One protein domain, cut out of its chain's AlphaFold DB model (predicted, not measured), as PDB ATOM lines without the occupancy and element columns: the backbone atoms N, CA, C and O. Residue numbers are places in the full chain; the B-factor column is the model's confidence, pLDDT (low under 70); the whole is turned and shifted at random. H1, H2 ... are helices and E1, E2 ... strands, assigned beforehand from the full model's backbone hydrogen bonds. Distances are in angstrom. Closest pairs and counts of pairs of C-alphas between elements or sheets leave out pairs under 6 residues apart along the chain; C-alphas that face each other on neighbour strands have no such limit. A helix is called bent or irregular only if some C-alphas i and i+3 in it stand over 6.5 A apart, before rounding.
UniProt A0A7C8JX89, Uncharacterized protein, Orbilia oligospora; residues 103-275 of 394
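This is residues 103 to 275 of the 394 residues of an uncharacterized protein of Orbilia oligospora (UniProt A0A7C8JX89). The model is an elongated body built along a two-stranded antiparallel ribbon, E1 and E2, with helices H2 and H3 packed at one end of it, H1 beside H2, and a small hairpin of E3 and E4, partly covered by H4, beyond the other end. H5 packs on E2, and from the small hairpin the last stretch runs back past H5 through H6 to H7, which packs on H3; long links without named elements make much of the rest. The printed part has 173 residues with seven named helices and four named strands, in the order E1 H1 H2 H3 E2 H4 H5 E3 E4 H6 H7, in two antiparallel sheets, ordered E1 - E2 and E3 - E4. The class is mixed, helices and strands, with 85 residues, under half, in named elements. The whole is compact, with a radius of gyration of the C-alphas of 18.1 A, and it spans 58 by 36 by 32 A.

E1, residues 106 to 115, bends by 92 degrees at residue 109. It is the antiparallel neighbour of E2, residues 203 to 209, at 155 degrees between their directions; N 112 and O 206 are 2.8 A apart and N 107 and O 208 are 3.0 A apart, both within hydrogen-bond range. H1, residues 118 to 123, touches H2, residues 147 to 161, about perpendicular at 75 degrees; the closest C-alphas are those of Ala 118 and Ala 151, 5.2 A apart, and H2 touches H1 with residues 150 to 155 alone. With residues 157 to 161 alone H2 touches H3, residues 191 to 199, at a steep tilt of 48 degrees, opposite ways; the closest C-alphas are those of Cys 161 and Cys 197, 5.5 A apart. The closest C-alphas of H3 and E2 are those of Cys 197 and Cys 203, 5.4 A apart. H4, residues 221 to 229, touches no helix. The closest C-alphas of E2 and H5, residues 233 to 238, are those of Ala 206 and Ile 235, 4.7 A apart. E3, residues 243 to 245, and E4, residues 251 to 253, form a hairpin, antiparallel at 151 degrees, with N 244 and O 252 2.7 A apart, within hydrogen-bond range. The closest C-alphas of H4 and E4 are those of Gln 225 and Phe 252, 6.4 A apart. H6, residues 256 to 259, touches H5; the closest C-alphas are those of Lys 237 and Leu 259, 5.8 A apart. H7, residues 263 to 275, touches H3 with residues 264 to 268 alone, at a steep tilt of 42 degrees, opposite ways; the closest C-alphas are those of Thr 199 and Thr 268, 6.0 A apart. Every O i to N i+4 pair is within hydrogen-bond range in H1, H3, H4 and H5, against 10 of 11 in H2 and 4 of 9 in H7, where 4 of 10 O i to N i+3 pairs are within range; H6 is too short for an i+4 pair.

E1 begins at C-alpha 106, (189.432, 124.704, 150.388), and is 19.2 A long. H2 measures 20.9 A, H3 11.9 A, E2 18.6 A and H4 12.3 A. E2 begins at C-alpha 203, (170.480, 120.793, 151.211). H7, 17.6 A long, ends at C-alpha 275, (169.040, 141.076, 152.312); it is irregular, but only just, with C-alphas 268 and 271 6.9 A apart.

The two C-alphas farthest apart are those of Ser 145 and Thr 218, at 60.9 A. The printed part has no cut. The links H1 to H2, H2 to H3 and E2 to H4 are long; within the second, residues 165 to 166 pair antiparallel with residues 172 to 173. The mean pLDDT of the printed part is 85.4, and residues 178 to 186 and 257 to 275 are under 70.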
ATOM      1  N   TYR A 103     189.256 130.549 150.107       93.62
ATOM      2  CA  TYR A 103     189.657 129.550 149.119       93.62
ATOM      3  C   TYR A 103     190.991 128.890 149.428       93.62
ATOM      4  O   TYR A 103     191.198 127.752 149.007       93.62
ATOM      5  N   ASP A 104     191.863 129.557 150.180       95.31
ATOM      6  CA  ASP A 104     193.131 128.978 150.612       95.31
ATOM      7  C   ASP A 104     192.903 127.791 151.563       95.31
ATOM      8  O   ASP A 104     193.712 126.868 151.624       95.31
ATOM      9  N   PHE A 105     191.747 127.749 152.233       96.06
ATOM     10  CA  PHE A 105     191.342 126.652 153.110       96.06
ATOM     11  C   PHE A 105     190.579 125.534 152.398       96.06
ATOM     12  O   PHE A 105     190.305 124.508 153.021       96.06
ATOM     13  N   TYR A 106     190.225 125.690 151.121       95.38
ATOM     14  CA  TYR A 106     189.432 124.704 150.388       95.38
ATOM     15  C   TYR A 106     190.306 123.775 149.553       95.38
ATOM     16  O   TYR A 106     191.306 124.175 148.956       95.38
ATOM     17  N   ASP A 107     189.905 122.507 149.467       95.00
ATOM     18  CA  ASP A 107     190.535 121.588 148.527       95.00
ATOM     19  C   ASP A 107     190.238 121.958 147.059       95.00
ATOM     20  O   ASP A 107     189.340 122.734 146.720       95.00
ATOM     21  N   SER A 108     190.977 121.336 146.140       93.75
ATOM     22  CA  SER A 108     190.777 121.542 144.703       93.75
ATOM     23  C   SER A 108     189.487 120.926 144.150       93.75
ATOM     24  O   SER A 108     189.182 121.128 142.975       93.75
ATOM     25  N   THR A 109     188.755 120.127 144.935       91.06
ATOM     26  CA  THR A 109     187.469 119.554 144.498       91.06
ATOM     27  C   THR A 109     186.373 120.615 144.490       91.06
ATOM     28  O   THR A 109     185.429 120.518 143.703       91.06
ATOM     29  N   GLY A 110     186.557 121.672 145.288       87.75
ATOM     30  CA  GLY A 110     185.682 122.828 145.348       87.75
ATOM     31  C   GLY A 110     184.390 122.553 146.111       87.75
ATOM     32  O   GLY A 110     184.291 121.661 146.953       87.75
ATOM     33  N   HIS A 111     183.378 123.362 145.817       92.25
ATOM     34  CA  HIS A 111     182.094 123.286 146.500       92.25
ATOM     35  C   HIS A 111     181.202 122.195 145.901       92.25
ATOM     36  O   HIS A 111     181.084 122.057 144.681       92.25
ATOM     37  N   ARG A 112     180.498 121.474 146.769       93.50
ATOM     38  CA  ARG A 112     179.503 120.454 146.426       93.50
ATOM     39  C   ARG A 112     178.226 120.657 147.235       93.50
ATOM     40  O   ARG A 112     178.256 121.226 148.319       93.50
ATOM     41  N   ILE A 113     177.109 120.151 146.727       93.50
ATOM     42  CA  ILE A 113     175.842 120.143 147.463       93.50
ATOM     43  C   ILE A 113     175.754 118.865 148.297       93.50
ATOM     44  O   ILE A 113     175.759 117.755 147.753       93.50
ATOM     45  N   GLU A 114     175.606 119.027 149.605       94.00
ATOM     46  CA  GLU A 114     175.230 117.962 150.530       94.00
ATOM     47  C   GLU A 114     173.802 118.171 151.024       94.00
ATOM     48  O   GLU A 114     173.243 119.257 150.916       94.00
ATOM     49  N   CYS A 115     173.170 117.105 151.510       94.56
ATOM     50  CA  CYS A 115     171.805 117.189 152.012       94.56
ATOM     51  C   CYS A 115     171.644 116.384 153.292       94.56
ATOM     52  O   CYS A 115     172.207 115.297 153.441       94.56
ATOM     53  N   MET A 116     170.817 116.913 154.188       94.00
ATOM     54  CA  MET A 116     170.438 116.263 155.432       94.00
ATOM     55  C   MET A 116     169.678 114.959 155.185       94.00
ATOM     56  O   MET A 116     169.100 114.724 154.122       94.00
ATOM     57  N   SER A 117     169.640 114.089 156.193       94.50
ATOM     58  CA  SER A 117     168.879 112.843 156.087       94.50
ATOM     59  C   SER A 117     167.388 113.117 155.850       94.50
ATOM     60  O   SER A 117     166.819 114.066 156.391       94.50
ATOM     61  N   ALA A 118     166.714 112.231 155.114       94.19
ATOM     62  CA  ALA A 118     165.276 112.360 154.888       94.19
ATOM     63  C   ALA A 118     164.468 112.408 156.200       94.19
ATOM     64  O   ALA A 118     163.444 113.080 156.273       94.19
ATOM     65  N   ARG A 119     164.947 111.741 157.258       92.75
ATOM     66  CA  ARG A 119     164.330 111.791 158.590       92.75
ATOM     67  C   ARG A 119     164.370 113.199 159.184       92.75
ATOM     68  O   ARG A 119     163.366 113.627 159.741       92.75
ATOM     69  N   TRP A 120     165.501 113.891 159.054       93.06
ATOM     70  CA  TRP A 120     165.646 115.272 159.510       93.06
ATOM     71  C   TRP A 120     164.705 116.199 158.735       93.06
ATOM     72  O   TRP A 120     163.918 116.924 159.335       93.06
ATOM     73  N   VAL A 121     164.683 116.067 157.404       93.38
ATOM     74  CA  VAL A 121     163.822 116.870 156.520       93.38
ATOM     75  C   VAL A 121     162.336 116.705 156.840       93.38
ATOM     76  O   VAL A 121     161.588 117.678 156.867       93.38
ATOM     77  N   LEU A 122     161.888 115.484 157.134       91.69
ATOM     78  CA  LEU A 122     160.496 115.230 157.516       91.69
ATOM     79  C   LEU A 122     160.114 115.854 158.866       91.69
ATOM     80  O   LEU A 122     158.918 116.009 159.135       91.69
ATOM     81  N   GLY A 123     161.097 116.215 159.694       89.81
ATOM     82  CA  GLY A 123     160.919 116.964 160.937       89.81
ATOM     83  C   GLY A 123     160.745 118.473 160.739       89.81
ATOM     84  O   GLY A 123     160.196 119.125 161.625       89.81
ATOM     85  N   ILE A 124     161.135 119.024 159.584       89.06
ATOM     86  CA  ILE A 124     160.973 120.450 159.283       89.06
ATOM     87  C   ILE A 124     159.478 120.776 159.182       89.06
ATOM     88  O   ILE A 124     158.704 120.059 158.538       89.06
ATOM     89  N   THR A 125     159.066 121.867 159.825       86.12
ATOM     90  CA  THR A 125     157.698 122.387 159.730       86.12
ATOM     91  C   THR A 125     157.675 123.541 158.728       86.12
ATOM     92  O   THR A 125     158.513 124.434 158.850       86.12
ATOM     93  N   PRO A 126     156.745 123.549 157.753       85.25
ATOM     94  CA  PRO A 126     156.594 124.671 156.837       85.25
ATOM     95  C   PRO A 126     156.421 125.990 157.587       85.25
ATOM     96  O   PRO A 126     155.577 126.083 158.477       85.25
ATOM     97  N   HIS A 127     157.183 127.010 157.203       81.25
ATOM     98  CA  HIS A 127     157.057 128.358 157.748       81.25
ATOM     99  C   HIS A 127     156.782 129.370 156.634       81.25
ATOM    100  O   HIS A 127     157.229 129.220 155.496       81.25
ATOM    101  N   SER A 128     156.019 130.412 156.958       71.00
ATOM    102  CA  SER A 128     155.579 131.445 156.011       71.00
ATOM    103  C   SER A 128     156.621 132.525 155.728       71.00
ATOM    104  O   SER A 128     156.409 133.335 154.835       71.00
ATOM    105  N   ASN A 129     157.730 132.545 156.467       76.44
ATOM    106  CA  ASN A 129     158.662 133.679 156.466       76.44
ATOM    107  C   ASN A 129     159.552 133.755 155.218       76.44
ATOM    108  O   ASN A 129     160.340 134.680 155.080       76.44
ATOM    109  N   ASN A 130     159.432 132.797 154.301       77.06
ATOM    110  CA  ASN A 130     160.243 132.755 153.098       77.06
ATOM    111  C   ASN A 130     159.449 133.302 151.903       77.06
ATOM    112  O   ASN A 130     158.516 132.649 151.431       77.06
ATOM    113  N   ILE A 131     159.815 134.489 151.399       78.56
ATOM    114  CA  ILE A 131     159.112 135.136 150.269       78.56
ATOM    115  C   ILE A 131     159.193 134.271 149.001       78.56
ATOM    116  O   ILE A 131     158.264 134.252 148.192       78.56
ATOM    117  N   TYR A 132     160.281 133.518 148.833       77.44
ATOM    118  CA  TYR A 132     160.472 132.645 147.680       77.44
ATOM    119  C   TYR A 132     159.740 131.305 147.850       77.44
ATOM    120  O   TYR A 132     159.203 130.790 146.869       77.44
ATOM    121  N   LEU A 133     159.627 130.780 149.075       84.31
ATOM    122  CA  LEU A 133     158.914 129.544 149.400       84.31
ATOM    123  C   LEU A 133     157.794 129.762 150.441       84.31
ATOM    124  O   LEU A 133     157.900 129.307 151.586       84.31
ATOM    125  N   PRO A 134     156.680 130.411 150.053       84.56
ATOM    126  CA  PRO A 134     155.522 130.561 150.928       84.56
ATOM    127  C   PRO A 134     154.957 129.194 151.318       84.56
ATOM    128  O   PRO A 134     155.060 128.232 150.555       84.56
ATOM    129  N   ALA A 135     154.294 129.112 152.476       85.75
ATOM    130  CA  ALA A 135     153.808 127.859 153.071       85.75
ATOM    131  C   ALA A 135     153.010 126.955 152.103       85.75
ATOM    132  O   ALA A 135     153.106 125.732 152.170       85.75
ATOM    133  N   ASN A 136     152.261 127.533 151.158       86.06
ATOM    134  CA  ASN A 136     151.480 126.796 150.157       86.06
ATOM    135  C   ASN A 136     152.308 126.194 149.002       86.06
ATOM    136  O   ASN A 136     151.785 125.377 148.246       86.06
ATOM    137  N   ARG A 137     153.573 126.593 148.844       87.19
ATOM    138  CA  ARG A 137     154.523 126.043 147.865       87.19
ATOM    139  C   ARG A 137     155.473 125.016 148.468       87.19
ATOM    140  O   ARG A 137     156.250 124.414 147.728       87.19
ATOM    141  N   TRP A 138     155.402 124.785 149.780       89.38
ATOM    142  CA  TRP A 138     156.195 123.745 150.418       89.38
ATOM    143  C   TRP A 138     155.841 122.380 149.831       89.38
ATOM    144  O   TRP A 138     154.656 122.048 149.695       89.38
ATOM    145  N   PRO A 139     156.842 121.554 149.500       89.12
ATOM    146  CA  PRO A 139     156.561 120.206 149.061       89.12
ATOM    147  C   PRO A 139     155.833 119.446 150.171       89.12
ATOM    148  O   PRO A 139     156.299 119.344 151.307       89.12
ATOM    149  N   ASN A 140     154.673 118.884 149.843       89.31
ATOM    150  CA  ASN A 140     153.895 118.121 150.806       89.31
ATOM    151  C   ASN A 140     154.442 116.693 150.916       89.31
ATOM    152  O   ASN A 140     153.842 115.732 150.429       89.31
ATOM    153  N   TRP A 141     155.615 116.555 151.545       88.69
ATOM    154  CA  TRP A 141     156.247 115.256 151.777       88.69
ATOM    155  C   TRP A 141     155.294 114.307 152.507       88.69
ATOM    156  O   TRP A 141     155.202 113.133 152.153       88.69
ATOM    157  N   ARG A 142     154.552 114.844 153.487       85.00
ATOM    158  CA  ARG A 142     153.688 114.100 154.414       85.00
ATOM    159  C   ARG A 142     152.366 113.627 153.807       85.00
ATOM    160  O   ARG A 142     151.769 112.709 154.358       85.00
ATOM    161  N   ALA A 143     151.938 114.166 152.663       86.69
ATOM    162  CA  ALA A 143     150.757 113.671 151.946       86.69
ATOM    163  C   ALA A 143     150.918 112.230 151.434       86.69
ATOM    164  O   ALA A 143     149.932 111.577 151.101       86.69
ATOM    165  N   ARG A 144     152.152 111.720 151.353       85.12
ATOM    166  CA  ARG A 144     152.413 110.334 150.959       85.12
ATOM    167  C   ARG A 144     152.194 109.385 152.136       85.12
ATOM    168  O   ARG A 144     152.610 109.668 153.261       85.12
ATOM    169  N   SER A 145     151.587 108.233 151.861       82.69
ATOM    170  CA  SER A 145     151.300 107.211 152.867       82.69
ATOM    171  C   SER A 145     152.573 106.481 153.305       82.69
ATOM    172  O   SER A 145     153.241 105.831 152.505       82.69
ATOM    173  N   GLY A 146     152.894 106.560 154.595       89.62
ATOM    174  CA  GLY A 146     153.995 105.817 155.209       89.62
ATOM    175  C   GLY A 146     155.382 106.437 155.010       89.62
ATOM    176  O   GLY A 146     155.702 107.019 153.974       89.62
ATOM    177  N   PHE A 147     156.242 106.265 156.016       88.06
ATOM    178  CA  PHE A 147     157.568 106.885 156.077       88.06
ATOM    179  C   PHE A 147     158.454 106.566 154.863       88.06
ATOM    180  O   PHE A 147     159.117 107.458 154.346       88.06
ATOM    181  N   ALA A 148     158.443 105.326 154.361       91.12
ATOM    182  CA  ALA A 148     159.271 104.932 153.217       91.12
ATOM    183  C   ALA A 148     158.959 105.757 151.952       91.12
ATOM    184  O   ALA A 148     159.872 106.212 151.260       91.12
ATOM    185  N   ASN A 149     157.676 106.022 151.691       91.12
ATOM    186  CA  ASN A 149     157.243 106.817 150.543       91.12
ATOM    187  C   ASN A 149     157.564 108.305 150.721       91.12
ATOM    188  O   ASN A 149     157.909 108.983 149.750       91.12
ATOM    189  N   GLN A 150     157.470 108.807 151.954       92.44
ATOM    190  CA  GLN A 150     157.853 110.174 152.306       92.44
ATOM    191  C   GLN A 150     159.368 110.375 152.146       92.44
ATOM    192  O   GLN A 150     159.804 111.293 151.455       92.44
ATOM    193  N   ALA A 151     160.177 109.467 152.700       93.00
ATOM    194  CA  ALA A 151     161.631 109.510 152.609       93.00
ATOM    195  C   ALA A 151     162.123 109.377 151.162       93.00
ATOM    196  O   ALA A 151     162.996 110.131 150.737       93.00
ATOM    197  N   SER A 152     161.521 108.481 150.373       93.69
ATOM    198  CA  SER A 152     161.821 108.343 148.943       93.69
ATOM    199  C   SER A 152     161.517 109.628 148.160       93.69
ATOM    200  O   SER A 152     162.285 110.010 147.272       93.69
ATOM    201  N   ALA A 153     160.438 110.340 148.505       92.81
ATOM    202  CA  ALA A 153     160.105 111.621 147.886       92.81
ATOM    203  C   ALA A 153     161.138 112.706 148.207       92.81
ATOM    204  O   ALA A 153     161.577 113.403 147.291       92.81
ATOM    205  N   VAL A 154     161.562 112.796 149.472       94.81
ATOM    206  CA  VAL A 154     162.629 113.708 149.900       94.81
ATOM    207  C   VAL A 154     163.926 113.395 149.155       94.81
ATOM    208  O   VAL A 154     164.472 114.275 148.499       94.81
ATOM    209  N   MET A 155     164.379 112.138 149.158       94.44
ATOM    210  CA  MET A 155     165.611 111.733 148.466       94.44
ATOM    211  C   MET A 155     165.550 112.022 146.963       94.44
ATOM    212  O   MET A 155     166.512 112.516 146.378       94.44
ATOM    213  N   SER A 156     164.404 111.762 146.329       91.75
ATOM    214  CA  SER A 156     164.195 112.070 144.910       91.75
ATOM    215  C   SER A 156     164.315 113.564 144.622       91.75
ATOM    216  O   SER A 156     164.789 113.941 143.553       91.75
ATOM    217  N   TYR A 157     163.893 114.415 145.560       92.44
ATOM    218  CA  TYR A 157     164.035 115.862 145.445       92.44
ATOM    219  C   TYR A 157     165.472 116.318 145.713       92.44
ATOM    220  O   TYR A 157     166.024 117.071 144.918       92.44
ATOM    221  N   GLN A 158     166.128 115.786 146.745       95.06
ATOM    222  CA  GLN A 158     167.539 116.052 147.048       95.06
ATOM    223  C   GLN A 158     168.464 115.677 145.881       95.06
ATOM    224  O   GLN A 158     169.419 116.389 145.583       95.06
ATOM    225  N   LEU A 159     168.151 114.606 145.142       92.06
ATOM    226  CA  LEU A 159     168.863 114.264 143.906       92.06
ATOM    227  C   LEU A 159     168.751 115.346 142.821       92.06
ATOM    228  O   LEU A 159     169.643 115.436 141.982       92.06
ATOM    229  N   LYS A 160     167.683 116.154 142.810       90.81
ATOM    230  CA  LYS A 160     167.571 117.332 141.932       90.81
ATOM    231  C   LYS A 160     168.437 118.475 142.446       90.81
ATOM    232  O   LYS A 160     169.104 119.128 141.652       90.81
ATOM    233  N   CYS A 161     168.470 118.665 143.761       94.06
ATOM    234  CA  CYS A 161     169.266 119.698 144.421       94.06
ATOM    235  C   CYS A 161     170.767 119.541 144.186       94.06
ATOM    236  O   CYS A 161     171.478 120.528 144.049       94.06
ATOM    237  N   ARG A 162     171.251 118.305 144.022       93.31
ATOM    238  CA  ARG A 162     172.652 118.042 143.649       93.31
ATOM    239  C   ARG A 162     173.071 118.626 142.296       93.31
ATOM    240  O   ARG A 162     174.263 118.700 142.030       93.31
ATOM    241  N   ASN A 163     172.118 119.031 141.454       92.25
ATOM    242  CA  ASN A 163     172.404 119.709 140.190       92.25
ATOM    243  C   ASN A 163     172.470 121.242 140.325       92.25
ATOM    244  O   ASN A 163     172.825 121.907 139.349       92.25
ATOM    245  N   CYS A 164     172.138 121.804 141.495       93.88
ATOM    246  CA  CYS A 164     172.409 123.206 141.816       93.88
ATOM    247  C   CYS A 164     173.922 123.458 141.885       93.88
ATOM    248  O   CYS A 164     174.724 122.526 141.980       93.88
ATOM    249  N   ARG A 165     174.323 124.728 141.831       93.94
ATOM    250  CA  ARG A 165     175.710 125.144 142.069       93.94
ATOM    251  C   ARG A 165     175.816 125.807 143.430       93.94
ATOM    252  O   ARG A 165     174.826 126.295 143.947       93.94
ATOM    253  N   CYS A 166     177.020 125.861 143.967       93.31
ATOM    254  CA  CYS A 166     177.322 126.683 145.128       93.31
ATOM    255  C   CYS A 166     177.929 128.008 144.678       93.31
ATOM    256  O   CYS A 166     178.801 128.023 143.803       93.31
ATOM    257  N   SER A 167     177.447 129.107 145.250       90.44
ATOM    258  CA  SER A 167     178.086 130.414 145.164       90.44
ATOM    259  C   SER A 167     179.360 130.434 146.012       90.44
ATOM    260  O   SER A 167     179.602 129.543 146.826       90.44
ATOM    261  N   TYR A 168     180.164 131.480 145.837       81.62
ATOM    262  CA  TYR A 168     181.344 131.727 146.667       81.62
ATOM    263  C   TYR A 168     181.003 131.955 148.146       81.62
ATOM    264  O   TYR A 168     181.817 131.672 149.012       81.62
ATOM    265  N   GLN A 169     179.777 132.399 148.430       84.69
ATOM    266  CA  GLN A 169     179.256 132.603 149.782       84.69
ATOM    267  C   GLN A 169     178.709 131.307 150.402       84.69
ATOM    268  O   GLN A 169     178.093 131.341 151.461       84.69
ATOM    269  N   GLY A 170     178.866 130.155 149.736       85.12
ATOM    270  CA  GLY A 170     178.306 128.887 150.207       85.12
ATOM    271  C   GLY A 170     176.779 128.821 150.135       85.12
ATOM    272  O   GLY A 170     176.166 128.046 150.866       85.12
ATOM    273  N   VAL A 171     176.163 129.610 149.251       87.69
ATOM    274  CA  VAL A 171     174.715 129.583 148.995       87.69
ATOM    275  C   VAL A 171     174.445 128.730 147.765       87.69
ATOM    276  O   VAL A 171     175.155 128.829 146.763       87.69
ATOM    277  N   ASP A 172     173.413 127.899 147.796       87.12
ATOM    278  CA  ASP A 172     172.979 127.160 146.623       87.12
ATOM    279  C   ASP A 172     172.277 128.084 145.618       87.12
ATOM    280  O   ASP A 172     171.296 128.769 145.897       87.12
ATOM    281  N   VAL A 173     172.804 128.101 144.400       91.75
ATOM    282  CA  VAL A 173     172.344 128.940 143.299       91.75
ATOM    283  C   VAL A 173     171.911 128.085 142.110       91.75
ATOM    284  O   VAL A 173     172.416 126.967 141.912       91.75
ATOM    285  N   PRO A 174     170.998 128.602 141.272       90.94
ATOM    286  CA  PRO A 174     170.611 127.926 140.048       90.94
ATOM    287  C   PRO A 174     171.817 127.623 139.152       90.94
ATOM    288  O   PRO A 174     172.770 128.395 139.046       90.94
ATOM    289  N   ASN A 175     171.753 126.493 138.462       88.00
ATOM    290  CA  ASN A 175     172.714 126.056 137.468       88.00
ATOM    291  C   ASN A 175     172.120 126.183 136.053       88.00
ATOM    292  O   ASN A 175     171.625 125.193 135.503       88.00
ATOM    293  N   PRO A 176     172.175 127.376 135.427       76.81
ATOM    294  CA  PRO A 176     171.608 127.591 134.092       76.81
ATOM    295  C   PRO A 176     172.349 126.805 133.001       76.81
ATOM    296  O   PRO A 176     171.787 126.509 131.950       76.81
ATOM    297  N   ASN A 177     173.608 126.434 133.256       74.75
ATOM    298  CA  ASN A 177     174.463 125.726 132.307       74.75
ATOM    299  C   ASN A 177     174.283 124.207 132.347       74.75
ATOM    300  O   ASN A 177     174.923 123.498 131.568       74.75
ATOM    301  N   TYR A 178     173.431 123.691 133.236       69.56
ATOM    302  CA  TYR A 178     173.122 122.271 133.259       69.56
ATOM    303  C   TYR A 178     172.312 121.917 132.010       69.56
ATOM    304  O   TYR A 178     171.094 122.088 131.967       69.56
ATOM    305  N   ARG A 179     172.998 121.428 130.972       63.50
ATOM    306  CA  ARG A 179     172.362 120.770 129.832       63.50
ATOM    307  C   ARG A 179     172.003 119.359 130.285       63.50
ATOM    308  O   ARG A 179     172.913 118.552 130.457       63.50
ATOM    309  N   PRO A 180     170.723 119.040 130.534       57.44
ATOM    310  CA  PRO A 180     170.374 117.663 130.798       57.44
ATOM    311  C   PRO A 180     170.608 116.894 129.505       57.44
ATOM    312  O   PRO A 180     169.929 117.139 128.506       57.44
ATOM    313  N   ASP A 181     171.534 115.947 129.535       58.94
ATOM    314  CA  ASP A 181     171.511 114.870 128.565       58.94
ATOM    315  C   ASP A 181     170.183 114.116 128.779       58.94
ATOM    316  O   ASP A 181     169.987 113.333 129.705       58.94
ATOM    317  N   ILE A 182     169.209 114.463 127.937       55.81
ATOM    318  CA  ILE A 182     168.091 113.630 127.484       55.81
ATOM    319  C   ILE A 182     166.989 113.297 128.527       55.81
ATOM    320  O   ILE A 182     165.911 112.854 128.134       55.81
ATOM    321  N   HIS A 183     167.119 113.621 129.824       53.53
ATOM    322  CA  HIS A 183     166.045 113.355 130.808       53.53
ATOM    323  C   HIS A 183     165.582 114.577 131.632       53.53
ATOM    324  O   HIS A 183     166.279 115.144 132.470       53.53
ATOM    325  N   PHE A 184     164.324 114.955 131.396       53.50
ATOM    326  CA  PHE A 184     163.668 116.241 131.673       53.50
ATOM    327  C   PHE A 184     163.369 116.622 133.141       53.50
ATOM    328  O   PHE A 184     162.614 117.563 133.361       53.50
ATOM    329  N   GLN A 185     163.876 115.936 134.170       58.84
ATOM    330  CA  GLN A 185     163.256 116.046 135.512       58.84
ATOM    331  C   GLN A 185     164.167 116.441 136.680       58.84
ATOM    332  O   GLN A 185     163.709 116.455 137.826       58.84
ATOM    333  N   ARG A 186     165.430 116.798 136.428       67.56
ATOM    334  CA  ARG A 186     166.382 117.162 137.493       67.56
ATOM    335  C   ARG A 186     167.081 118.494 137.230       67.56
ATOM    336  O   ARG A 186     168.302 118.557 137.260       67.56
ATOM    337  N   ARG A 187     166.334 119.554 136.924       82.31
ATOM    338  CA  ARG A 187     166.930 120.889 136.777       82.31
ATOM    339  C   ARG A 187     166.863 121.642 138.098       82.31
ATOM    340  O   ARG A 187     165.847 121.586 138.782       82.31
ATOM    341  N   CYS A 188     167.956 122.315 138.426       89.75
ATOM    342  CA  CYS A 188     167.996 123.385 139.411       89.75
ATOM    343  C   CYS A 188     168.260 124.681 138.647       89.75
ATOM    344  O   CYS A 188     169.370 125.186 138.640       89.75
ATOM    345  N   ASP A 189     167.279 125.139 137.879       87.81
ATOM    346  CA  ASP A 189     167.407 126.241 136.915       87.81
ATOM    347  C   ASP A 189     166.682 127.519 137.353       87.81
ATOM    348  O   ASP A 189     166.827 128.560 136.717       87.81
ATOM    349  N   THR A 190     165.945 127.473 138.463       89.00
ATOM    350  CA  THR A 190     165.224 128.626 139.014       89.00
ATOM    351  C   THR A 190     165.604 128.867 140.467       89.00
ATOM    352  O   THR A 190     165.866 127.918 141.209       89.00
ATOM    353  N   ALA A 191     165.576 130.136 140.887       89.81
ATOM    354  CA  ALA A 191     165.816 130.528 142.277       89.81
ATOM    355  C   ALA A 191     164.823 129.869 143.249       89.81
ATOM    356  O   ALA A 191     165.178 129.539 144.371       89.81
ATOM    357  N   LEU A 192     163.590 129.603 142.800       89.69
ATOM    358  CA  LEU A 192     162.606 128.863 143.587       89.69
ATOM    359  C   LEU A 192     163.078 127.436 143.897       89.69
ATOM    360  O   LEU A 192     162.862 126.951 145.004       89.69
ATOM    361  N   ILE A 193     163.692 126.743 142.930       90.69
ATOM    362  CA  ILE A 193     164.155 125.365 143.129       90.69
ATOM    363  C   ILE A 193     165.363 125.332 144.056       90.69
ATOM    364  O   ILE A 193     165.349 124.517 144.973       90.69
ATOM    365  N   SER A 194     166.364 126.200 143.854       92.56
ATOM    366  CA  SER A 194     167.493 126.291 144.792       92.56
ATOM    367  C   SER A 194     166.978 126.630 146.188       92.56
ATOM    368  O   SER A 194     167.169 125.868 147.123       92.56
ATOM    369  N   GLU A 195     166.113 127.632 146.319       91.00
ATOM    370  CA  GLU A 195     165.576 127.966 147.633       91.00
ATOM    371  C   GLU A 195     164.793 126.812 148.279       91.00
ATOM    372  O   GLU A 195     164.921 126.563 149.477       91.00
ATOM    373  N   THR A 196     164.024 126.048 147.497       92.25
ATOM    374  CA  THR A 196     163.346 124.843 148.001       92.25
ATOM    375  C   THR A 196     164.346 123.768 148.426       92.25
ATOM    376  O   THR A 196     164.108 123.051 149.401       92.25
ATOM    377  N   CYS A 197     165.466 123.642 147.718       94.19
ATOM    378  CA  CYS A 197     166.547 122.734 148.070       94.19
ATOM    379  C   CYS A 197     167.162 123.088 149.422       94.19
ATOM    380  O   CYS A 197     167.270 122.208 150.281       94.19
ATOM    381  N   ARG A 198     167.468 124.367 149.632       91.62
ATOM    382  CA  ARG A 198     167.967 124.899 150.900       91.62
ATOM    383  C   ARG A 198     166.996 124.676 152.054       91.62
ATOM    384  O   ARG A 198     167.319 124.035 153.049       91.62
ATOM    385  N   THR A 199     165.773 125.170 151.887       90.19
ATOM    386  CA  THR A 199     164.805 125.333 152.982       90.19
ATOM    387  C   THR A 199     164.003 124.071 153.273       90.19
ATOM    388  O   THR A 199     163.857 123.670 154.426       90.19
ATOM    389  N   ALA A 200     163.490 123.410 152.235       92.44
ATOM    390  CA  ALA A 200     162.550 122.304 152.382       92.44
ATOM    391  C   ALA A 200     163.173 120.931 152.119       92.44
ATOM    392  O   ALA A 200     162.630 119.932 152.591       92.44
ATOM    393  N   ALA A 201     164.274 120.855 151.364       94.12
ATOM    394  CA  ALA A 201     165.011 119.609 151.137       94.12
ATOM    395  C   ALA A 201     166.237 119.454 152.057       94.12
ATOM    396  O   ALA A 201     166.863 118.389 152.046       94.12
ATOM    397  N   GLY A 202     166.560 120.481 152.855       92.94
ATOM    398  CA  GLY A 202     167.676 120.480 153.802       92.94
ATOM    399  C   GLY A 202     169.032 120.276 153.129       92.94
ATOM    400  O   GLY A 202     169.873 119.556 153.667       92.94
ATOM    401  N   CYS A 203     169.209 120.812 151.921       94.38
ATOM    402  CA  CYS A 203     170.480 120.793 151.211       94.38
ATOM    403  C   CYS A 203     171.289 122.059 151.504       94.38
ATOM    404  O   CYS A 203     170.728 123.115 151.765       94.38
ATOM    405  N   TYR A 204     172.609 121.945 151.475       93.44
ATOM    406  CA  TYR A 204     173.533 123.037 151.753       93.44
ATOM    407  C   TYR A 204     174.832 122.846 150.968       93.44
ATOM    408  O   TYR A 204     175.146 121.745 150.502       93.44
ATOM    409  N   CYS A 205     175.591 123.927 150.813       93.81
ATOM    410  CA  CYS A 205     176.917 123.863 150.220       93.81
ATOM    411  C   CYS A 205     177.947 123.393 151.240       93.81
ATOM    412  O   CYS A 205     178.079 123.959 152.323       93.81
ATOM    413  N   ALA A 206     178.693 122.369 150.853       94.00
ATOM    414  CA  ALA A 206     179.849 121.859 151.562       94.00
ATOM    415  C   ALA A 206     181.101 122.064 150.698       94.00
ATOM    416  O   ALA A 206     181.033 122.059 149.468       94.00
ATOM    417  N   ALA A 207     182.252 122.197 151.337       95.62
ATOM    418  CA  ALA A 207     183.563 122.110 150.706       95.62
ATOM    419  C   ALA A 207     184.469 121.318 151.643       95.62
ATOM    420  O   ALA A 207     184.230 121.316 152.847       95.62
ATOM    421  N   THR A 208     185.473 120.624 151.120       95.75
ATOM    422  CA  THR A 208     186.459 119.970 151.988       95.75
ATOM    423  C   THR A 208     187.476 121.005 152.442       95.75
ATOM    424  O   THR A 208     188.027 121.725 151.606       95.75
ATOM    425  N   LEU A 209     187.754 121.042 153.742       96.62
ATOM    426  CA  LEU A 209     188.785 121.912 154.294       96.62
ATOM    427  C   LEU A 209     190.152 121.219 154.311       96.62
ATOM    428  O   LEU A 209     190.254 120.035 154.640       96.62
ATOM    429  N   ILE A 210     191.206 121.961 153.979       97.31
ATOM    430  CA  ILE A 210     192.600 121.492 153.973       97.31
ATOM    431  C   ILE A 210     193.464 122.315 154.930       97.31
ATOM    432  O   ILE A 210     193.044 123.355 155.419       97.31
ATOM    433  N   GLN A 211     194.677 121.837 155.208       97.12
ATOM    434  CA  GLN A 211     195.725 122.617 155.873       97.12
ATOM    435  C   GLN A 211     196.588 123.273 154.791       97.12
ATOM    436  O   GLN A 211     197.440 122.583 154.219       97.12
ATOM    437  N   PRO A 212     196.363 124.547 154.437       95.50
ATOM    438  CA  PRO A 212     197.198 125.200 153.442       95.50
ATOM    439  C   PRO A 212     198.656 125.254 153.900       95.50
ATOM    440  O   PRO A 212     198.963 125.647 155.023       95.50
ATOM    441  N   THR A 213     199.567 124.872 153.004       94.12
ATOM    442  CA  THR A 213     201.016 124.849 153.265       94.12
ATOM    443  C   THR A 213     201.721 126.150 152.892       94.12
ATOM    444  O   THR A 213     202.898 126.306 153.193       94.12
ATOM    445  N   ASN A 214     201.028 127.057 152.198       91.19
ATOM    446  CA  ASN A 214     201.626 128.228 151.553       91.19
ATOM    447  C   ASN A 214     201.241 129.553 152.225       91.19
ATOM    448  O   ASN A 214     201.471 130.607 151.642       91.19
ATOM    449  N   ILE A 215     200.638 129.509 153.417       92.62
ATOM    450  CA  ILE A 215     200.340 130.721 154.183       92.62
ATOM    451  C   ILE A 215     201.659 131.242 154.783       92.62
ATOM    452  O   ILE A 215     202.337 130.476 155.477       92.62
ATOM    453  N   PRO A 216     202.064 132.496 154.499       93.06
ATOM    454  CA  PRO A 216     203.283 133.074 155.054       93.06
ATOM    455  C   PRO A 216     203.245 133.114 156.582       93.06
ATOM    456  O   PRO A 216     202.234 133.486 157.163       93.06
ATOM    457  N   LEU A 217     204.375 132.829 157.238       92.25
ATOM    458  CA  LEU A 217     204.491 132.920 158.704       92.25
ATOM    459  C   LEU A 217     204.309 134.348 159.247       92.25
ATOM    460  O   LEU A 217     204.139 134.524 160.450       92.25
ATOM    461  N   THR A 218     204.408 135.355 158.377       93.25
ATOM    462  CA  THR A 218     204.226 136.775 158.701       93.25
ATOM    463  C   THR A 218     202.761 137.185 158.777       93.25
ATOM    464  O   THR A 218     202.478 138.287 159.241       93.25
ATOM    465  N   ILE A 219     201.830 136.330 158.339       94.44
ATOM    466  CA  ILE A 219     200.410 136.650 158.392       94.44
ATOM    467  C   ILE A 219     199.959 136.846 159.842       94.44
ATOM    468  O   ILE A 219     200.400 136.145 160.757       94.44
ATOM    469  N   SER A 220     199.066 137.807 160.066       95.50
ATOM    470  CA  SER A 220     198.572 138.056 161.416       95.50
ATOM    471  C   SER A 220     197.595 136.964 161.867       95.50
ATOM    472  O   SER A 220     196.739 136.518 161.102       95.50
ATOM    473  N   ASP A 221     197.664 136.594 163.150       95.81
ATOM    474  CA  ASP A 221     196.704 135.683 163.793       95.81
ATOM    475  C   ASP A 221     195.242 136.126 163.561       95.81
ATOM    476  O   ASP A 221     194.346 135.302 163.381       95.81
ATOM    477  N   ALA A 222     195.003 137.445 163.555       96.25
ATOM    478  CA  ALA A 222     193.685 138.029 163.337       96.25
ATOM    479  C   ALA A 222     193.187 137.831 161.900       96.25
ATOM    480  O   ALA A 222     192.010 137.545 161.709       96.25
ATOM    481  N   GLU A 223     194.061 137.952 160.898       96.00
ATOM    482  CA  GLU A 223     193.707 137.698 159.499       96.00
ATOM    483  C   GLU A 223     193.305 136.232 159.302       96.00
ATOM    484  O   GLU A 223     192.239 135.972 158.754       96.00
ATOM    485  N   ILE A 224     194.069 135.283 159.863       96.62
ATOM    486  CA  ILE A 224     193.722 133.852 159.827       96.62
ATOM    487  C   ILE A 224     192.336 133.608 160.438       96.62
ATOM    488  O   ILE A 224     191.495 132.959 159.812       96.62
ATOM    489  N   GLN A 225     192.091 134.108 161.656       96.62
ATOM    490  CA  GLN A 225     190.817 133.877 162.338       96.62
ATOM    491  C   GLN A 225     189.652 134.537 161.593       96.62
ATOM    492  O   GLN A 225     188.629 133.890 161.403       96.62
ATOM    493  N   ASN A 226     189.819 135.769 161.102       95.75
ATOM    494  CA  ASN A 226     188.788 136.455 160.324       95.75
ATOM    495  C   ASN A 226     188.447 135.678 159.043       95.75
ATOM    496  O   ASN A 226     187.271 135.479 158.747       95.75
ATOM    497  N   THR A 227     189.446 135.166 158.316       95.81
ATOM    498  CA  THR A 227     189.190 134.352 157.121       95.81
ATOM    499  C   THR A 227     188.481 133.038 157.462       95.81
ATOM    500  O   THR A 227     187.581 132.618 156.736       95.81
ATOM    501  N   LEU A 228     188.830 132.380 158.574       95.94
ATOM    502  CA  LEU A 228     188.093 131.199 159.045       95.94
ATOM    503  C   LEU A 228     186.658 131.548 159.457       95.94
ATOM    504  O   LEU A 228     185.736 130.767 159.206       95.94
ATOM    505  N   ASP A 229     186.454 132.720 160.053       94.38
ATOM    506  CA  ASP A 229     185.144 133.211 160.469       94.38
ATOM    507  C   ASP A 229     184.251 133.543 159.259       94.38
ATOM    508  O   ASP A 229     183.035 133.341 159.333       94.38
ATOM    509  N   GLU A 230     184.837 133.922 158.122       93.75
ATOM    510  CA  GLU A 230     184.146 134.128 156.843       93.75
ATOM    511  C   GLU A 230     183.722 132.829 156.138       93.75
ATOM    512  O   GLU A 230     182.892 132.869 155.223       93.75
ATOM    513  N   ILE A 231     184.238 131.660 156.548       94.19
ATOM    514  CA  ILE A 231     183.819 130.386 155.955       94.19
ATOM    515  C   ILE A 231     182.300 130.209 156.158       94.19
ATOM    516  O   ILE A 231     181.805 130.279 157.287       94.19
ATOM    517  N   PRO A 232     181.527 129.928 155.092       91.56
ATOM    518  CA  PRO A 232     180.089 129.743 155.191       91.56
ATOM    519  C   PRO A 232     179.717 128.705 156.248       91.56
ATOM    520  O   PRO A 232     180.259 127.599 156.293       91.56
ATOM    521  N   LYS A 233     178.726 129.038 157.073       86.69
ATOM    522  CA  LYS A 233     178.288 128.213 158.207       86.69
ATOM    523  C   LYS A 233     177.922 126.770 157.814       86.69
ATOM    524  O   LYS A 233     178.191 125.845 158.574       86.69
ATOM    525  N   GLY A 234     177.394 126.532 156.606       84.44
ATOM    526  CA  GLY A 234     177.152 125.172 156.091       84.44
ATOM    527  C   GLY A 234     178.433 124.332 155.938       84.44
ATOM    528  O   GLY A 234     178.441 123.134 156.230       84.44
ATOM    529  N   ILE A 235     179.542 124.969 155.559       91.81
ATOM    530  CA  ILE A 235     180.862 124.336 155.461       91.81
ATOM    531  C   ILE A 235     181.434 124.115 156.863       91.81
ATOM    532  O   ILE A 235     181.852 122.996 157.163       91.81
ATOM    533  N   LYS A 236     181.349 125.117 157.752       92.06
ATOM    534  CA  LYS A 236     181.740 124.974 159.168       92.06
ATOM    535  C   LYS A 236     181.024 123.799 159.840       92.06
ATOM    536  O   LYS A 236     181.657 122.974 160.490       92.06
ATOM    537  N   LYS A 237     179.715 123.650 159.602       85.38
ATOM    538  CA  LYS A 237     178.889 122.573 160.172       85.38
ATOM    539  C   LYS A 237     179.308 121.174 159.726       85.38
ATOM    540  O   LYS A 237     179.207 120.228 160.498       85.38
ATOM    541  N   SER A 238     179.775 121.022 158.491       87.69
ATOM    542  CA  SER A 238     180.306 119.732 158.020       87.69
ATOM    543  C   SER A 238     181.705 119.421 158.573       87.69
ATOM    544  O   SER A 238     182.197 118.309 158.393       87.69
ATOM    545  N   HIS A 239     182.318 120.373 159.288       93.00
ATOM    546  CA  HIS A 239     183.690 120.322 159.785       93.00
ATOM    547  C   HIS A 239     183.801 120.849 161.231       93.00
ATOM    548  O   HIS A 239     184.725 121.589 161.549       93.00
ATOM    549  N   GLU A 240     182.890 120.450 162.131       89.75
ATOM    550  CA  GLU A 240     182.821 120.956 163.523       89.75
ATOM    551  C   GLU A 240     184.115 120.794 164.346       89.75
ATOM    552  O   GLU A 240     184.281 121.452 165.366       89.75
ATOM    553  N   GLY A 241     185.038 119.928 163.918       92.75
ATOM    554  CA  GLY A 241     186.338 119.710 164.562       92.75
ATOM    555  C   GLY A 241     187.533 120.222 163.760       92.75
ATOM    556  O   GLY A 241     188.657 119.797 164.022       92.75
ATOM    557  N   TYR A 242     187.313 121.048 162.737       96.12
ATOM    558  CA  TYR A 242     188.412 121.588 161.951       96.12
ATOM    559  C   TYR A 242     189.210 122.609 162.761       96.12
ATOM    560  O   TYR A 242     188.660 123.539 163.349       96.12
ATOM    561  N   VAL A 243     190.525 122.410 162.757       97.00
ATOM    562  CA  VAL A 243     191.507 123.272 163.407       97.00
ATOM    563  C   VAL A 243     192.643 123.489 162.420       97.00
ATOM    564  O   VAL A 243     193.331 122.532 162.069       97.00
ATOM    565  N   TYR A 244     192.835 124.717 161.955       97.44
ATOM    566  CA  TYR A 244     193.993 125.132 161.179       97.44
ATOM    567  C   TYR A 244     195.227 125.246 162.078       97.44
ATOM    568  O   TYR A 244     195.176 125.860 163.142       97.44
ATOM    569  N   ARG A 245     196.339 124.648 161.648       97.31
ATOM    570  CA  ARG A 245     197.624 124.694 162.350       97.31
ATOM    571  C   ARG A 245     198.572 125.600 161.590       97.31
ATOM    572  O   ARG A 245     199.054 125.229 160.520       97.31
ATOM    573  N   HIS A 246     198.844 126.767 162.154       96.06
ATOM    574  CA  HIS A 246     199.792 127.703 161.578       96.06
ATOM    575  C   HIS A 246     201.233 127.214 161.798       96.06
ATOM    576  O   HIS A 246     201.510 126.412 162.694       96.06
ATOM    577  N   GLY A 247     202.167 127.652 160.951       92.94
ATOM    578  CA  GLY A 247     203.534 127.122 160.954       92.94
ATOM    579  C   GLY A 247     204.347 127.455 162.213       92.94
ATOM    580  O   GLY A 247     205.351 126.797 162.476       92.94
ATOM    581  N   ASP A 248     203.895 128.416 163.023       94.12
ATOM    582  CA  ASP A 248     204.436 128.727 164.353       94.12
ATOM    583  C   ASP A 248     203.905 127.800 165.469       94.12
ATOM    584  O   ASP A 248     204.313 127.916 166.624       94.12
ATOM    585  N   GLY A 249     203.017 126.860 165.130       95.38
ATOM    586  CA  GLY A 249     202.414 125.898 166.048       95.38
ATOM    587  C   GLY A 249     201.115 126.369 166.704       95.38
ATOM    588  O   GLY A 249     200.549 125.610 167.493       95.38
ATOM    589  N   LYS A 250     200.622 127.577 166.397       96.69
ATOM    590  CA  LYS A 250     199.309 128.031 166.872       96.69
ATOM    591  C   LYS A 250     198.177 127.311 166.149       96.69
ATOM    592  O   LYS A 250     198.294 126.910 164.989       96.69
ATOM    593  N   GLU A 251     197.064 127.170 166.854       97.50
ATOM    594  CA  GLU A 251     195.863 126.501 166.371       97.50
ATOM    595  C   GLU A 251     194.701 127.495 166.291       97.50
ATOM    596  O   GLU A 251     194.432 128.221 167.249       97.50
ATOM    597  N   PHE A 252     194.006 127.501 165.156       97.12
ATOM    598  CA  PHE A 252     192.846 128.344 164.877       97.12
ATOM    599  C   PHE A 252     191.675 127.457 164.477       97.12
ATOM    600  O   PHE A 252     191.847 126.508 163.719       97.12
ATOM    601  N   GLY A 253     190.479 127.730 164.973       95.69
ATOM    602  CA  GLY A 253     189.311 126.888 164.722       95.69
ATOM    603  C   GLY A 253     188.049 127.714 164.579       95.69
ATOM    604  O   GLY A 253     188.075 128.942 164.660       95.69
ATOM    605  N   PHE A 254     186.927 127.033 164.375       94.69
ATOM    606  CA  PHE A 254     185.634 127.704 164.355       94.69
ATOM    607  C   PHE A 254     185.212 128.130 165.754       94.69
ATOM    608  O   PHE A 254     185.359 127.379 166.723       94.69
ATOM    609  N   SER A 255     184.642 129.330 165.848       86.00
ATOM    610  CA  SER A 255     184.021 129.789 167.081       86.00
ATOM    611  C   SER A 255     182.862 128.851 167.457       86.00
ATOM    612  O   SER A 255     182.066 128.489 166.587       86.00
ATOM    613  N   PRO A 256     182.694 128.461 168.737       78.56
ATOM    614  CA  PRO A 256     181.599 127.582 169.164       78.56
ATOM    615  C   PRO A 256     180.206 128.094 168.774       78.56
ATOM    616  O   PRO A 256     179.292 127.304 168.542       78.56
ATOM    617  N   PHE A 257     180.045 129.417 168.683       69.62
ATOM    618  CA  PHE A 257     178.787 130.060 168.304       69.62
ATOM    619  C   PHE A 257     178.443 129.886 166.818       69.62
ATOM    620  O   PHE A 257     177.279 130.003 166.446       69.62
ATOM    621  N   ASP A 258     179.418 129.540 165.975       68.25
ATOM    622  CA  ASP A 258     179.190 129.308 164.548       68.25
ATOM    623  C   ASP A 258     178.541 127.952 164.248       68.25
ATOM    624  O   ASP A 258     178.102 127.710 163.122       68.25
ATOM    625  N   LEU A 259     178.480 127.055 165.239       66.12
ATOM    626  CA  LEU A 259     178.092 125.654 165.060       66.12
ATOM    627  C   LEU A 259     176.685 125.317 165.573       66.12
ATOM    628  O   LEU A 259     176.369 124.124 165.698       66.12
ATOM    629  N   ASP A 260     175.835 126.322 165.843       66.50
ATOM    630  CA  ASP A 260     174.493 126.114 166.408       66.50
ATOM    631  C   ASP A 260     173.772 124.955 165.679       66.50
ATOM    632  O   ASP A 260     173.635 124.963 164.453       66.50
ATOM    633  N   PRO A 261     173.343 123.892 166.378       56.03
ATOM    634  CA  PRO A 261     172.646 122.767 165.756       56.03
ATOM    635  C   PRO A 261     171.316 123.157 165.094       56.03
ATOM    636  O   PRO A 261     170.860 122.448 164.194       56.03
ATOM    637  N   ASN A 262     170.720 124.287 165.481       61.50
ATOM    638  CA  ASN A 262     169.556 124.872 164.825       61.50
ATOM    639  C   ASN A 262     169.926 125.737 163.617       61.50
ATOM    640  O   ASN A 262     169.020 126.253 162.965       61.50
ATOM    641  N   PHE A 263     171.210 125.846 163.266       62.94
ATOM    642  CA  PHE A 263     171.705 126.696 162.189       62.94
ATOM    643  C   PHE A 263     170.945 126.506 160.877       62.94
ATOM    644  O   PHE A 263     170.679 127.491 160.216       62.94
ATOM    645  N   ILE A 264     170.521 125.299 160.483       57.88
ATOM    646  CA  ILE A 264     169.764 125.173 159.221       57.88
ATOM    647  C   ILE A 264     168.362 125.790 159.329       57.88
ATOM    648  O   ILE A 264     167.896 126.396 158.371       57.88
ATOM    649  N   LEU A 265     167.703 125.701 160.488       54.81
ATOM    650  CA  LEU A 265     166.434 126.400 160.728       54.81
ATOM    651  C   LEU A 265     166.651 127.915 160.833       54.81
ATOM    652  O   LEU A 265     165.862 128.690 160.299       54.81
ATOM    653  N   GLU A 266     167.742 128.344 161.463       53.06
ATOM    654  CA  GLU A 266     168.064 129.760 161.627       53.06
ATOM    655  C   GLU A 266     168.548 130.402 160.319       53.06
ATOM    656  O   GLU A 266     168.087 131.477 159.985       53.06
ATOM    657  N   TYR A 267     169.332 129.717 159.485       49.72
ATOM    658  CA  TYR A 267     169.779 130.168 158.158       49.72
ATOM    659  C   TYR A 267     168.617 130.414 157.193       49.72
ATOM    660  O   TYR A 267     168.676 131.287 156.325       49.72
ATOM    661  N   THR A 268     167.525 129.661 157.351       50.69
ATOM    662  CA  THR A 268     166.289 129.920 156.602       50.69
ATOM    663  C   THR A 268     165.509 131.134 157.108       50.69
ATOM    664  O   THR A 268     164.622 131.600 156.396       50.69
ATOM    665  N   LEU A 269     165.831 131.652 158.299       47.69
ATOM    666  CA  LEU A 269     165.117 132.740 158.970       47.69
ATOM    667  C   LEU A 269     165.945 134.035 159.126       47.69
ATOM    668  O   LEU A 269     165.352 135.102 159.056       47.69
ATOM    669  N   SER A 270     167.273 133.975 159.305       45.47
ATOM    670  CA  SER A 270     168.127 135.107 159.709       45.47
ATOM    671  C   SER A 270     168.818 135.838 158.554       45.47
ATOM    672  O   SER A 270     168.987 137.049 158.627       45.47
ATOM    673  N   ASP A 271     169.194 135.144 157.470       46.47
ATOM    674  CA  ASP A 271     169.833 135.790 156.301       46.47
ATOM    675  C   ASP A 271     168.865 136.715 155.539       46.47
ATOM    676  O   ASP A 271     169.277 137.569 154.757       46.47
ATOM    677  N   TRP A 272     167.567 136.580 155.806       47.59
ATOM    678  CA  TRP A 272     166.520 137.377 155.182       47.59
ATOM    679  C   TRP A 272     166.463 138.820 155.683       47.59
ATOM    680  O   TRP A 272     166.217 139.712 154.874       47.59
ATOM    681  N   ASP A 273     166.717 139.074 156.970       40.97
ATOM    682  CA  ASP A 273     166.684 140.447 157.497       40.97
ATOM    683  C   ASP A 273     167.827 141.298 156.912       40.97
ATOM    684  O   ASP A 273     167.647 142.486 156.642       40.97
ATOM    685  N   SER A 274     168.969 140.675 156.607       45.22
ATOM    686  CA  SER A 274     170.136 141.338 156.010       45.22
ATOM    687  C   SER A 274     169.923 141.709 154.534       45.22
ATOM    688  O   SER A 274     170.236 142.829 154.125       45.22
ATOM    689  N   ASP A 275     169.334 140.813 153.732       40.59
ATOM    690  CA  ASP A 275     169.040 141.076 152.312       40.59
ATOM    691  C   ASP A 275     167.864 142.054 152.118       40.59
ATOM    692  O   ASP A 275     167.809 142.779 151.116       40.59
TER     693      ASP A 275